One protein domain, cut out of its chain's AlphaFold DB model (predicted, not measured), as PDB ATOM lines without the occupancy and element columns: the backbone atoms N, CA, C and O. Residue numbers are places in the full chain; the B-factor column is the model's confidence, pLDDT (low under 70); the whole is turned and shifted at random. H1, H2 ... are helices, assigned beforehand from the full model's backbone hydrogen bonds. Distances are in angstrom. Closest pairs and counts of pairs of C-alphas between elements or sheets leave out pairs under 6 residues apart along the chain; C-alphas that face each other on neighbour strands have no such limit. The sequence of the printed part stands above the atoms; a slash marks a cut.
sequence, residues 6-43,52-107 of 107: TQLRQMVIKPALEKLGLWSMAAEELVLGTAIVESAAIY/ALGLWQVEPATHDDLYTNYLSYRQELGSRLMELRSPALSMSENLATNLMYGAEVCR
ATOM      1  N   THR A   6     325.750 163.469 255.552       97.75
ATOM      2  CA  THR A   6     327.141 163.804 255.219       97.75
ATOM      3  C   THR A   6     327.181 164.985 254.257       97.75
ATOM      4  O   THR A   6     327.940 165.925 254.478       97.75
ATOM      5  N   GLN A   7     326.319 164.989 253.238       98.25
ATOM      6  CA  GLN A   7     326.193 166.109 252.306       98.25
ATOM      7  C   GLN A   7     325.668 167.368 252.996       98.25
ATOM      8  O   GLN A   7     326.256 168.434 252.829       98.25
ATOM      9  N   LEU A   8     324.620 167.263 253.821       98.31
ATOM     10  CA  LEU A   8     324.087 168.405 254.572       98.31
ATOM     11  C   LEU A   8     325.169 169.022 255.472       98.31
ATOM     12  O   LEU A   8     325.357 170.236 255.498       98.31
ATOM     13  N   ARG A   9     325.949 168.182 256.152       98.19
ATOM     14  CA  ARG A   9     327.074 168.618 256.978       98.19
ATOM     15  C   ARG A   9     328.170 169.303 256.158       98.19
ATOM     16  O   ARG A   9     328.539 170.433 256.461       98.19
ATOM     17  N   GLN A  10     328.691 168.632 255.132       98.19
ATOM     18  CA  GLN A  10     329.891 169.068 254.407       98.19
ATOM     19  C   GLN A  10     329.626 170.192 253.403       98.19
ATOM     20  O   GLN A  10     330.514 171.004 253.159       98.19
ATOM     21  N   MET A  11     328.433 170.236 252.807       98.38
ATOM     22  CA  MET A  11     328.108 171.166 251.721       98.38
ATOM     23  C   MET A  11     327.283 172.369 252.181       98.38
ATOM     24  O   MET A  11     327.243 173.369 251.469       98.38
ATOM     25  N   VAL A  12     326.634 172.286 253.346       98.38
ATOM     26  CA  VAL A  12     325.769 173.359 253.859       98.38
ATOM     27  C   VAL A  12     326.250 173.851 255.215       98.38
ATOM     28  O   VAL A  12     326.671 174.998 255.318       98.38
ATOM     29  N   ILE A  13     326.205 172.998 256.243       98.62
ATOM     30  CA  ILE A  13     326.403 173.427 257.635       98.62
ATOM     31  C   ILE A  13     327.829 173.920 257.840       98.62
ATOM     32  O   ILE A  13     328.031 175.061 258.243       98.62
ATOM     33  N   LYS A  14     328.829 173.095 257.521       98.56
ATOM     34  CA  LYS A  14     330.228 173.469 257.716       98.56
ATOM     35  C   LYS A  14     330.599 174.756 256.963       98.56
ATOM     36  O   LYS A  14     331.059 175.683 257.628       98.56
ATOM     37  N   PRO A  15     330.338 174.887 255.644       98.44
ATOM     38  CA  PRO A  15     330.653 176.116 254.920       98.44
ATOM     39  C   PRO A  15     329.906 177.349 255.439       98.44
ATOM     40  O   PRO A  15     330.475 178.438 255.438       98.44
ATOM     41  N   ALA A  16     328.652 177.199 255.880       98.19
ATOM     42  CA  ALA A  16     327.886 178.288 256.481       98.19
ATOM     43  C   ALA A  16     328.548 178.773 257.780       98.19
ATOM     44  O   ALA A  16     328.889 179.944 257.911       98.19
ATOM     45  N   LEU A  17     328.845 177.858 258.707       98.44
ATOM     46  CA  LEU A  17     329.460 178.222 259.985       98.44
ATOM     47  C   LEU A  17     330.887 178.771 259.835       98.44
ATOM     48  O   LEU A  17     331.301 179.621 260.626       98.44
ATOM     49  N   GLU A  18     331.649 178.291 258.848       98.12
ATOM     50  CA  GLU A  18     332.989 178.808 258.541       98.12
ATOM     51  C   GLU A  18     332.925 180.257 258.043       98.12
ATOM     52  O   GLU A  18     333.696 181.091 258.517       98.12
ATOM     53  N   LYS A  19     331.972 180.584 257.158       96.81
ATOM     54  CA  LYS A  19     331.751 181.959 256.678       96.81
ATOM     55  C   LYS A  19     331.272 182.893 257.787       96.81
ATOM     56  O   LYS A  19     331.755 184.020 257.884       96.81
ATOM     57  N   LEU A  20     330.416 182.398 258.679       96.25
ATOM     58  CA  LEU A  20     330.003 183.134 259.872       96.25
ATOM     59  C   LEU A  20     331.173 183.367 260.849       96.25
ATOM     60  O   LEU A  20     331.162 184.308 261.644       96.25
ATOM     61  N   GLY A  21     332.217 182.533 260.783       97.25
ATOM     62  CA  GLY A  21     333.340 182.522 261.722       97.25
ATOM     63  C   GLY A  21     332.994 181.894 263.075       97.25
ATOM     64  O   GLY A  21     333.671 182.163 264.063       97.25
ATOM     65  N   LEU A  22     331.937 181.075 263.128       97.19
ATOM     66  CA  LEU A  22     331.433 180.411 264.338       97.19
ATOM     67  C   LEU A  22     331.534 178.879 264.268       97.19
ATOM     68  O   LEU A  22     330.924 178.171 265.083       97.19
ATOM     69  N   TRP A  23     332.298 178.360 263.304       98.44
ATOM     70  CA  TRP A  23     332.520 176.929 263.162       98.44
ATOM     71  C   TRP A  23     333.317 176.354 264.336       98.44
ATOM     72  O   TRP A  23     334.346 176.871 264.769       98.44
ATOM     73  N   SER A  24     332.827 175.222 264.818       98.50
ATOM     74  CA  SER A  24     333.553 174.251 265.625       98.50
ATOM     75  C   SER A  24     332.900 172.894 265.381       98.50
ATOM     76  O   SER A  24     331.737 172.838 264.979       98.50
ATOM     77  N   MET A  25     333.602 171.801 265.677       97.88
ATOM     78  CA  MET A  25     333.023 170.458 265.558       97.88
ATOM     79  C   MET A  25     331.718 170.326 266.364       97.88
ATOM     80  O   MET A  25     330.745 169.765 265.877       97.88
ATOM     81  N   ALA A  26     331.660 170.910 267.565       98.44
ATOM     82  CA  ALA A  26     330.454 170.898 268.390       98.44
ATOM     83  C   ALA A  26     329.300 171.710 267.777       98.44
ATOM     84  O   ALA A  26     328.154 171.274 267.823       98.44
ATOM     85  N   ALA A  27     329.593 172.873 267.188       98.44
ATOM     86  CA  ALA A  27     328.586 173.698 266.523       98.44
ATOM     87  C   ALA A  27     328.009 173.009 265.278       98.44
ATOM     88  O   ALA A  27     326.805 173.055 265.051       98.44
ATOM     89  N   GLU A  28     328.856 172.342 264.496       98.31
ATOM     90  CA  GLU A  28     328.441 171.571 263.325       98.31
ATOM     91  C   GLU A  28     327.501 170.414 263.703       98.31
ATOM     92  O   GLU A  28     326.441 170.261 263.096       98.31
ATOM     93  N   GLU A  29     327.854 169.636 264.733       98.25
ATOM     94  CA  GLU A  29     327.006 168.548 265.239       98.25
ATOM     95  C   GLU A  29     325.683 169.068 265.805       98.25
ATOM     96  O   GLU A  29     324.635 168.476 265.551       98.25
ATOM     97  N   LEU A  30     325.710 170.196 266.525       98.62
ATOM     98  CA  LEU A  30     324.501 170.819 267.060       98.62
ATOM     99  C   LEU A  30     323.547 171.221 265.933       98.62
ATOM    100  O   LEU A  30     322.388 170.822 265.947       98.62
ATOM    101  N   VAL A  31     324.036 171.959 264.932       98.69
ATOM    102  CA  VAL A  31     323.205 172.439 263.817       98.69
ATOM    103  C   VAL A  31     322.666 171.269 262.987       98.69
ATOM    104  O   VAL A  31     321.513 171.305 262.554       98.69
ATOM    105  N   LEU A  32     323.441 170.196 262.795       98.69
ATOM    106  CA  LEU A  32     322.940 168.988 262.135       98.69
ATOM    107  C   LEU A  32     321.862 168.288 262.973       98.69
ATOM    108  O   LEU A  32     320.824 167.899 262.435       98.69
ATOM    109  N   GLY A  33     322.103 168.137 264.276       98.50
ATOM    110  CA  GLY A  33     321.162 167.533 265.214       98.50
ATOM    111  C   GLY A  33     319.829 168.275 265.241       98.50
ATOM    112  O   GLY A  33     318.781 167.641 265.138       98.50
ATOM    113  N   THR A  34     319.862 169.609 265.271       98.50
ATOM    114  CA  THR A  34     318.659 170.446 265.203       98.50
ATOM    115  C   THR A  34     317.883 170.199 263.911       98.50
ATOM    116  O   THR A  34     316.683 169.959 263.972       98.50
ATOM    117  N   ALA A  35     318.537 170.146 262.743       98.44
ATOM    118  CA  ALA A  35     317.838 169.853 261.485       98.44
ATOM    119  C   ALA A  35     317.128 168.484 261.498       98.44
ATOM    120  O   ALA A  35     316.030 168.334 260.955       98.44
ATOM    121  N   ILE A  36     317.746 167.475 262.122       98.06
ATOM    122  CA  ILE A  36     317.162 166.136 262.260       98.06
ATOM    123  C   ILE A  36     315.958 166.159 263.208       98.06
ATOM    124  O   ILE A  36     314.928 165.574 262.885       98.06
ATOM    125  N   VAL A  37     316.068 166.819 264.361       97.88
ATOM    126  CA  VAL A  37     314.989 166.863 265.360       97.88
ATOM    127  C   VAL A  37     313.797 167.674 264.857       97.88
ATOM    128  O   VAL A  37     312.662 167.218 264.965       97.88
ATOM    129  N   GLU A  38     314.056 168.840 264.273       97.50
ATOM    130  CA  GLU A  38     313.016 169.803 263.909       97.50
ATOM    131  C   GLU A  38     312.265 169.419 262.629       97.50
ATOM    132  O   GLU A  38     311.055 169.610 262.520       97.50
ATOM    133  N   SER A  39     312.958 168.855 261.635       97.06
ATOM    134  CA  SER A  39     312.362 168.599 260.316       97.06
ATOM    135  C   SER A  39     312.650 167.222 259.732       97.06
ATOM    136  O   SER A  39     312.322 166.979 258.565       97.06
ATOM    137  N   ALA A  40     313.304 166.333 260.489       97.06
ATOM    138  CA  ALA A  40     313.866 165.080 259.982       97.06
ATOM    139  C   ALA A  40     314.821 165.275 258.783       97.06
ATOM    140  O   ALA A  40     315.028 164.344 258.005       97.06
ATOM    141  N   ALA A  41     315.384 166.482 258.616       97.12
ATOM    142  CA  ALA A  41     316.104 166.916 257.416       97.12
ATOM    143  C   ALA A  41     315.311 166.673 256.107       97.12
ATOM    144  O   ALA A  41     315.869 166.266 255.081       97.12
ATOM    145  N   ILE A  42     313.990 166.878 256.166       96.44
ATOM    146  CA  ILE A  42     313.032 166.648 255.074       96.44
ATOM    147  C   ILE A  42     312.173 167.890 254.830       96.44
ATOM    148  O   ILE A  42     311.992 168.302 253.683       96.44
ATOM    149  N   TYR A  43     311.603 168.462 255.888       96.56
ATOM    150  CA  TYR A  43     310.535 169.451 255.761       96.56
ATOM    151  C   TYR A  43     311.060 170.888 255.829       96.56
ATOM    152  O   TYR A  43     311.772 171.268 256.751       96.56
ATOM    153  N   ALA A  52     306.886 178.125 261.348       97.50
ATOM    154  CA  ALA A  52     308.296 177.762 261.274       97.50
ATOM    155  C   ALA A  52     308.756 177.308 259.873       97.50
ATOM    156  O   ALA A  52     308.034 176.622 259.132       97.50
ATOM    157  N   LEU A  53     309.980 177.716 259.507       98.19
ATOM    158  CA  LEU A  53     310.532 177.610 258.153       98.19
ATOM    159  C   LEU A  53     311.910 176.935 258.120       98.19
ATOM    160  O   LEU A  53     312.721 177.063 259.037       98.19
ATOM    161  N   GLY A  54     312.191 176.269 256.998       97.88
ATOM    162  CA  GLY A  54     313.476 175.643 256.697       97.88
ATOM    163  C   GLY A  54     313.733 174.359 257.486       97.88
ATOM    164  O   GLY A  54     312.910 173.916 258.284       97.88
ATOM    165  N   LEU A  55     314.902 173.750 257.277       98.06
ATOM    166  CA  LEU A  55     315.258 172.495 257.956       98.06
ATOM    167  C   LEU A  55     315.375 172.642 259.480       98.06
ATOM    168  O   LEU A  55     315.202 171.663 260.200       98.06
ATOM    169  N   TRP A  56     315.654 173.852 259.960       98.38
ATOM    170  CA  TRP A  56     315.802 174.167 261.383       98.38
ATOM    171  C   TRP A  56     314.531 174.729 262.020       98.38
ATOM    172  O   TRP A  56     314.580 175.119 263.177       98.38
ATOM    173  N   GLN A  57     313.422 174.788 261.270       98.12
ATOM    174  CA  GLN A  57     312.114 175.239 261.756       98.12
ATOM    175  C   GLN A  57     312.196 176.548 262.559       98.12
ATOM    176  O   GLN A  57     311.644 176.680 263.648       98.12
ATOM    177  N   VAL A  58     312.871 177.550 261.995       98.00
ATOM    178  CA  VAL A  58     312.966 178.869 262.624       98.00
ATOM    179  C   VAL A  58     311.676 179.635 262.354       98.00
ATOM    180  O   VAL A  58     311.261 179.783 261.200       98.00
ATOM    181  N   GLU A  59     311.035 180.135 263.408       97.50
ATOM    182  CA  GLU A  59     309.893 181.034 263.264       97.50
ATOM    183  C   GLU A  59     310.351 182.437 262.829       97.50
ATOM    184  O   GLU A  59     311.341 182.952 263.358       97.50
ATOM    185  N   PRO A  60     309.618 183.117 261.927       96.75
ATOM    186  CA  PRO A  60     309.946 184.483 261.515       96.75
ATOM    187  C   PRO A  60     310.071 185.473 262.682       96.75
ATOM    188  O   PRO A  60     310.944 186.328 262.662       96.75
ATOM    189  N   ALA A  61     309.260 185.327 263.735       96.56
ATOM    190  CA  ALA A  61     309.358 186.188 264.914       96.56
ATOM    191  C   ALA A  61     310.673 185.975 265.690       96.56
ATOM    192  O   ALA A  61     311.287 186.940 266.138       96.56
ATOM    193  N   THR A  62     311.134 184.725 265.817       96.56
ATOM    194  CA  THR A  62     312.444 184.398 266.407       96.56
ATOM    195  C   THR A  62     313.585 184.959 265.566       96.56
ATOM    196  O   THR A  62     314.583 185.438 266.095       96.56
ATOM    197  N   HIS A  63     313.433 184.922 264.244       96.62
ATOM    198  CA  HIS A  63     314.387 185.523 263.324       96.62
ATOM    199  C   HIS A  63     314.455 187.047 263.472       96.62
ATOM    200  O   HIS A  63     315.545 187.587 263.616       96.62
ATOM    201  N   ASP A  64     313.319 187.738 263.524       95.56
ATOM    202  CA  ASP A  64     313.289 189.188 263.747       95.56
ATOM    203  C   ASP A  64     313.904 189.571 265.110       95.56
ATOM    204  O   ASP A  64     314.651 190.551 265.220       95.56
ATOM    205  N   ASP A  65     313.655 188.768 266.150       96.50
ATOM    206  CA  ASP A  65     314.266 188.925 267.475       96.50
ATOM    207  C   ASP A  65     315.801 188.796 267.428       96.50
ATOM    208  O   ASP A  65     316.514 189.651 267.960       96.50
ATOM    209  N   LEU A  66     316.325 187.804 266.695       95.25
ATOM    210  CA  LEU A  66     317.765 187.632 266.471       95.25
ATOM    211  C   LEU A  66     318.399 188.918 265.913       95.25
ATOM    212  O   LEU A  66     319.457 189.348 266.384       95.25
ATOM    213  N   TYR A  67     317.759 189.577 264.944       92.75
ATOM    214  CA  TYR A  67     318.285 190.828 264.389       92.75
ATOM    215  C   TYR A  67     318.205 191.994 265.360       92.75
ATOM    216  O   TYR A  67     319.167 192.753 265.505       92.75
ATOM    217  N   THR A  68     317.055 192.150 266.006       93.88
ATOM    218  CA  THR A  68     316.763 193.322 266.833       93.88
ATOM    219  C   THR A  68     317.521 193.303 268.157       93.88
ATOM    220  O   THR A  68     318.035 194.344 268.570       93.88
ATOM    221  N   ASN A  69     317.674 192.133 268.780       95.69
ATOM    222  CA  ASN A  69     318.172 192.011 270.151       95.69
ATOM    223  C   ASN A  69     319.561 191.375 270.273       95.69
ATOM    224  O   ASN A  69     320.238 191.594 271.279       95.69
ATOM    225  N   TYR A  70     320.026 190.621 269.273       94.69
ATOM    226  CA  TYR A  70     321.334 189.959 269.331       94.69
ATOM    227  C   TYR A  70     322.341 190.538 268.334       94.69
ATOM    228  O   TYR A  70     323.442 190.938 268.727       94.69
ATOM    229  N   LEU A  71     321.976 190.623 267.051       95.50
ATOM    230  CA  LEU A  71     322.871 191.114 265.999       95.50
ATOM    231  C   LEU A  71     323.033 192.638 266.013       95.50
ATOM    232  O   LEU A  71     324.078 193.135 265.592       95.50
ATOM    233  N   SER A  72     322.066 193.383 266.557       93.25
ATOM    234  CA  SER A  72     322.149 194.845 266.712       93.25
ATOM    235  C   SER A  72     323.383 195.298 267.509       93.25
ATOM    236  O   SER A  72     323.968 196.339 267.210       93.25
ATOM    237  N   TYR A  73     323.844 194.475 268.456       95.38
ATOM    238  CA  TYR A  73     325.055 194.707 269.250       95.38
ATOM    239  C   TYR A  73     326.315 194.045 268.665       95.38
ATOM    240  O   TYR A  73     327.393 194.143 269.252       95.38
ATOM    241  N   ARG A  74     326.201 193.340 267.531       96.38
ATOM    242  CA  ARG A  74     327.263 192.523 266.916       96.38
ATOM    243  C   ARG A  74     327.307 192.743 265.411       96.38
ATOM    244  O   ARG A  74     327.104 191.820 264.625       96.38
ATOM    245  N   GLN A  75     327.590 193.983 265.025       94.81
ATOM    246  CA  GLN A  75     327.505 194.444 263.638       94.81
ATOM    247  C   GLN A  75     328.280 193.557 262.658       94.81
ATOM    248  O   GLN A  75     327.724 193.173 261.637       94.81
ATOM    249  N   GLU A  76     329.513 193.161 262.987       96.06
ATOM    250  CA  GLU A  76     330.320 192.298 262.114       96.06
ATOM    251  C   GLU A  76     329.675 190.921 261.889       96.06
ATOM    252  O   GLU A  76     329.621 190.436 260.760       96.06
ATOM    253  N   LEU A  77     329.131 190.310 262.947       96.81
ATOM    254  CA  LEU A  77     328.424 189.034 262.848       96.81
ATOM    255  C   LEU A  77     327.151 189.176 262.003       96.81
ATOM    256  O   LEU A  77     326.893 188.349 261.134       96.81
ATOM    257  N   GLY A  78     326.387 190.248 262.232       96.06
ATOM    258  CA  GLY A  78     325.186 190.550 261.457       96.06
ATOM    259  C   GLY A  78     325.482 190.786 259.977       96.06
ATOM    260  O   GLY A  78     324.733 190.312 259.127       96.06
ATOM    261  N   SER A  79     326.589 191.461 259.654       95.38
ATOM    262  CA  SER A  79     327.039 191.658 258.274       95.38
ATOM    263  C   SER A  79     327.358 190.334 257.586       95.38
ATOM    264  O   SER A  79     326.828 190.096 256.506       95.38
ATOM    265  N   ARG A  80     328.139 189.449 258.223       96.38
ATOM    266  CA  ARG A  80     328.481 188.129 257.656       96.38
ATOM    267  C   ARG A  80     327.242 187.275 257.394       96.38
ATOM    268  O   ARG A  80     327.095 186.735 256.304       96.38
ATOM    269  N   LEU A  81     326.316 187.229 258.351       95.69
ATOM    270  CA  LEU A  81     325.052 186.501 258.195       95.69
ATOM    271  C   LEU A  81     324.210 187.076 257.038       95.69
ATOM    272  O   LEU A  81     323.615 186.352 256.238       95.69
ATOM    273  N   MET A  82     324.188 188.403 256.897       94.44
ATOM    274  CA  MET A  82     323.463 189.084 255.823       94.44
ATOM    275  C   MET A  82     324.112 188.943 254.439       94.44
ATOM    276  O   MET A  82     323.415 189.152 253.447       94.44
ATOM    277  N   GLU A  83     325.395 188.589 254.332       94.88
ATOM    278  CA  GLU A  83     326.068 188.330 253.047       94.88
ATOM    279  C   GLU A  83     325.592 187.032 252.384       94.88
ATOM    280  O   GLU A  83     325.625 186.912 251.159       94.88
ATOM    281  N   LEU A  84     325.123 186.063 253.175       91.56
ATOM    282  CA  LEU A  84     324.688 184.756 252.680       91.56
ATOM    283  C   LEU A  84     323.216 184.687 252.295       91.56
ATOM    284  O   LEU A  84     322.785 183.698 251.690       91.56
ATOM    285  N   ARG A  85     322.440 185.736 252.579       95.75
ATOM    286  CA  ARG A  85     321.074 185.846 252.065       95.75
ATOM    287  C   ARG A  85     321.095 186.105 250.559       95.75
ATOM    288  O   ARG A  85     321.932 186.838 250.040       95.75
ATOM    289  N   SER A  86     320.082 185.609 249.865       96.81
ATOM    290  CA  SER A  86     319.734 186.097 248.536       96.81
ATOM    291  C   SER A  86     319.000 187.435 248.672       96.81
ATOM    292  O   SER A  86     317.930 187.470 249.289       96.81
ATOM    293  N   PRO A  87     319.510 188.543 248.099       95.31
ATOM    294  CA  PRO A  87     318.844 189.839 248.184       95.31
ATOM    295  C   PRO A  87     317.522 189.925 247.423       95.31
ATOM    296  O   PRO A  87     316.729 190.819 247.700       95.31
ATOM    297  N   ALA A  88     317.294 189.010 246.480       97.25
ATOM    298  CA  ALA A  88     316.057 188.923 245.709       97.25
ATOM    299  C   ALA A  88     314.910 188.241 246.476       97.25
ATOM    300  O   ALA A  88     313.778 188.256 246.005       97.25
ATOM    301  N   LEU A  89     315.205 187.631 247.627       97.44
ATOM    302  CA  LEU A  89     314.241 186.928 248.466       97.44
ATOM    303  C   LEU A  89     313.982 187.720 249.752       97.44
ATOM    304  O   LEU A  89     314.887 188.350 250.308       97.44
ATOM    305  N   SER A  90     312.756 187.637 250.267       96.75
ATOM    306  CA  SER A  90     312.435 188.081 251.625       96.75
ATOM    307  C   SER A  90     313.229 187.287 252.675       96.75
ATOM    308  O   SER A  90     313.828 186.246 252.387       96.75
ATOM    309  N   MET A  91     313.243 187.766 253.922       95.50
ATOM    310  CA  MET A  91     313.901 187.043 255.017       95.50
ATOM    311  C   MET A  91     313.279 185.659 255.237       95.50
ATOM    312  O   MET A  91     314.008 184.674 255.323       95.50
ATOM    313  N   SER A  92     311.947 185.564 255.226       96.38
ATOM    314  CA  SER A  92     311.230 184.292 255.362       96.38
ATOM    315  C   SER A  92     311.509 183.331 254.206       96.38
ATOM    316  O   SER A  92     311.690 182.138 254.424       96.38
ATOM    317  N   GLU A  93     311.590 183.823 252.967       97.50
ATOM    318  CA  GLU A  93     311.962 182.979 251.822       97.50
ATOM    319  C   GLU A  93     313.407 182.487 251.927       97.50
ATOM    320  O   GLU A  93     313.672 181.318 251.637       97.50
ATOM    321  N   ASN A  94     314.331 183.334 252.394       97.94
ATOM    322  CA  ASN A  94     315.692 182.905 252.707       97.94
ATOM    323  C   ASN A  94     315.696 181.815 253.789       97.94
ATOM    324  O   ASN A  94     316.301 180.772 253.570       97.94
ATOM    325  N   LEU A  95     314.980 181.990 254.903       96.81
ATOM    326  CA  LEU A  95     314.868 180.955 255.942       96.81
ATOM    327  C   LEU A  95     314.318 179.634 255.399       96.81
ATOM    328  O   LEU A  95     314.821 178.565 255.735       96.81
ATOM    329  N   ALA A  96     313.291 179.702 254.553       97.25
ATOM    330  CA  ALA A  96     312.629 178.516 254.032       97.25
ATOM    331  C   ALA A  96     313.469 177.764 252.991       97.25
ATOM    332  O   ALA A  96     313.393 176.538 252.927       97.25
ATOM    333  N   THR A  97     314.228 178.474 252.150       97.06
ATOM    334  CA  THR A  97     314.785 177.902 250.906       97.06
ATOM    335  C   THR A  97     316.304 177.986 250.780       97.06
ATOM    336  O   THR A  97     316.894 177.213 250.026       97.06
ATOM    337  N   ASN A  98     316.964 178.879 251.519       97.88
ATOM    338  CA  ASN A  98     318.412 179.033 251.495       97.88
ATOM    339  C   ASN A  98     319.034 178.265 252.667       97.88
ATOM    340  O   ASN A  98     319.107 178.754 253.793       97.88
ATOM    341  N   LEU A  99     319.497 177.046 252.387       98.00
ATOM    342  CA  LEU A  99     320.015 176.140 253.413       98.00
ATOM    343  C   LEU A  99     321.238 176.698 254.158       98.00
ATOM    344  O   LEU A  99     321.362 176.459 255.354       98.00
ATOM    345  N   MET A 100     322.129 177.444 253.491       97.62
ATOM    346  CA  MET A 100     323.270 178.055 254.187       97.62
ATOM    347  C   MET A 100     322.798 179.135 255.157       97.62
ATOM    348  O   MET A 100     323.212 179.134 256.309       97.62
ATOM    349  N   TYR A 101     321.881 179.999 254.722       98.12
ATOM    350  CA  TYR A 101     321.323 181.040 255.581       98.12
ATOM    351  C   TYR A 101     320.574 180.457 256.788       98.12
ATOM    352  O   TYR A 101     320.762 180.907 257.914       98.12
ATOM    353  N   GLY A 102     319.770 179.409 256.580       98.06
ATOM    354  CA  GLY A 102     319.105 178.704 257.679       98.06
ATOM    355  C   GLY A 102     320.090 178.099 258.688       98.06
ATOM    356  O   GLY A 102     319.849 178.182 259.892       98.06
ATOM    357  N   ALA A 103     321.216 177.546 258.219       98.31
ATOM    358  CA  ALA A 103     322.247 176.977 259.086       98.31
ATOM    359  C   ALA A 103     322.918 178.043 259.963       98.31
ATOM    360  O   ALA A 103     323.213 177.780 261.125       98.31
ATOM    361  N   GLU A 104     323.148 179.241 259.417       97.25
ATOM    362  CA  GLU A 104     323.711 180.364 260.172       97.25
ATOM    363  C   GLU A 104     322.741 180.916 261.204       97.25
ATOM    364  O   GLU A 104     323.139 181.171 262.332       97.25
ATOM    365  N   VAL A 105     321.467 181.069 260.840       97.69
ATOM    366  CA  VAL A 105     320.432 181.542 261.771       97.69
ATOM    367  C   VAL A 105     320.228 180.555 262.923       97.69
ATOM    368  O   VAL A 105     319.944 180.972 264.041       97.69
ATOM    369  N   CYS A 106     320.386 179.253 262.673       97.81
ATOM    370  CA  CYS A 106     320.316 178.228 263.714       97.81
ATOM    371  C   CYS A 106     321.476 178.310 264.730       97.81
ATOM    372  O   CYS A 106     321.349 177.777 265.834       97.81
ATOM    373  N   ARG A 107     322.620 178.893 264.354       95.50
ATOM    374  CA  ARG A 107     323.853 178.860 265.150       95.50
ATOM    375  C   ARG A 107     323.914 179.941 266.223       95.50
ATOM    376  O   ARG A 107     324.397 179.587 267.328       95.50
TER     377      ARG A 107
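What this domain is: This is residues 6 to 43 and 52 to 107 of the 107 residues of an uncharacterized protein of marine metagenome (UniProt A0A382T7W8). Short helix H6 sits in the middle, with the crossed pair H1 and H2 on one side, the hairpin H3 and H4 on another, and H5 at a corner. The printed part has 94 residues with six named helices, H1 to H6 in order, and no named strand: all helix. It is compact, radius of gyration of the C-alphas 12.2 A, spanning 32 by 25 by 23 A.

How they stand to each other: H1, residues 6 to 20, touches H2, residues 25 to 39, at a steep tilt of 61 degrees; closest C-alphas Lys 14 and Glu 28, 6.2 A. H1 touches H6, residues 99 to 106; closest C-alphas Ala 16 and Met 100, 5.2 A. H3, residues 60 to 73, and H4, residues 75 to 83, form a hairpin; closest C-alphas Leu 71 and Gly 78, 5.1 A. H5, residues 91 to 97, touches H6 only at the corner. Every O i to N i+4 pair is within hydrogen-bond range except in H1, 9 of 11, and H3, 7 of 10.

Where its parts are: H1 runs 20.1 A from C-alpha 6 at (327.141, 163.804, 255.219), H2 21.4 A; H6 ends at C-alpha 106, (320.316, 178.228, 263.714).

The domain as a whole: Residues 44 to 51 are cut out, C-alphas 43 and 52 being 10.2 A apart. No printed residue is under 70 in pLDDT.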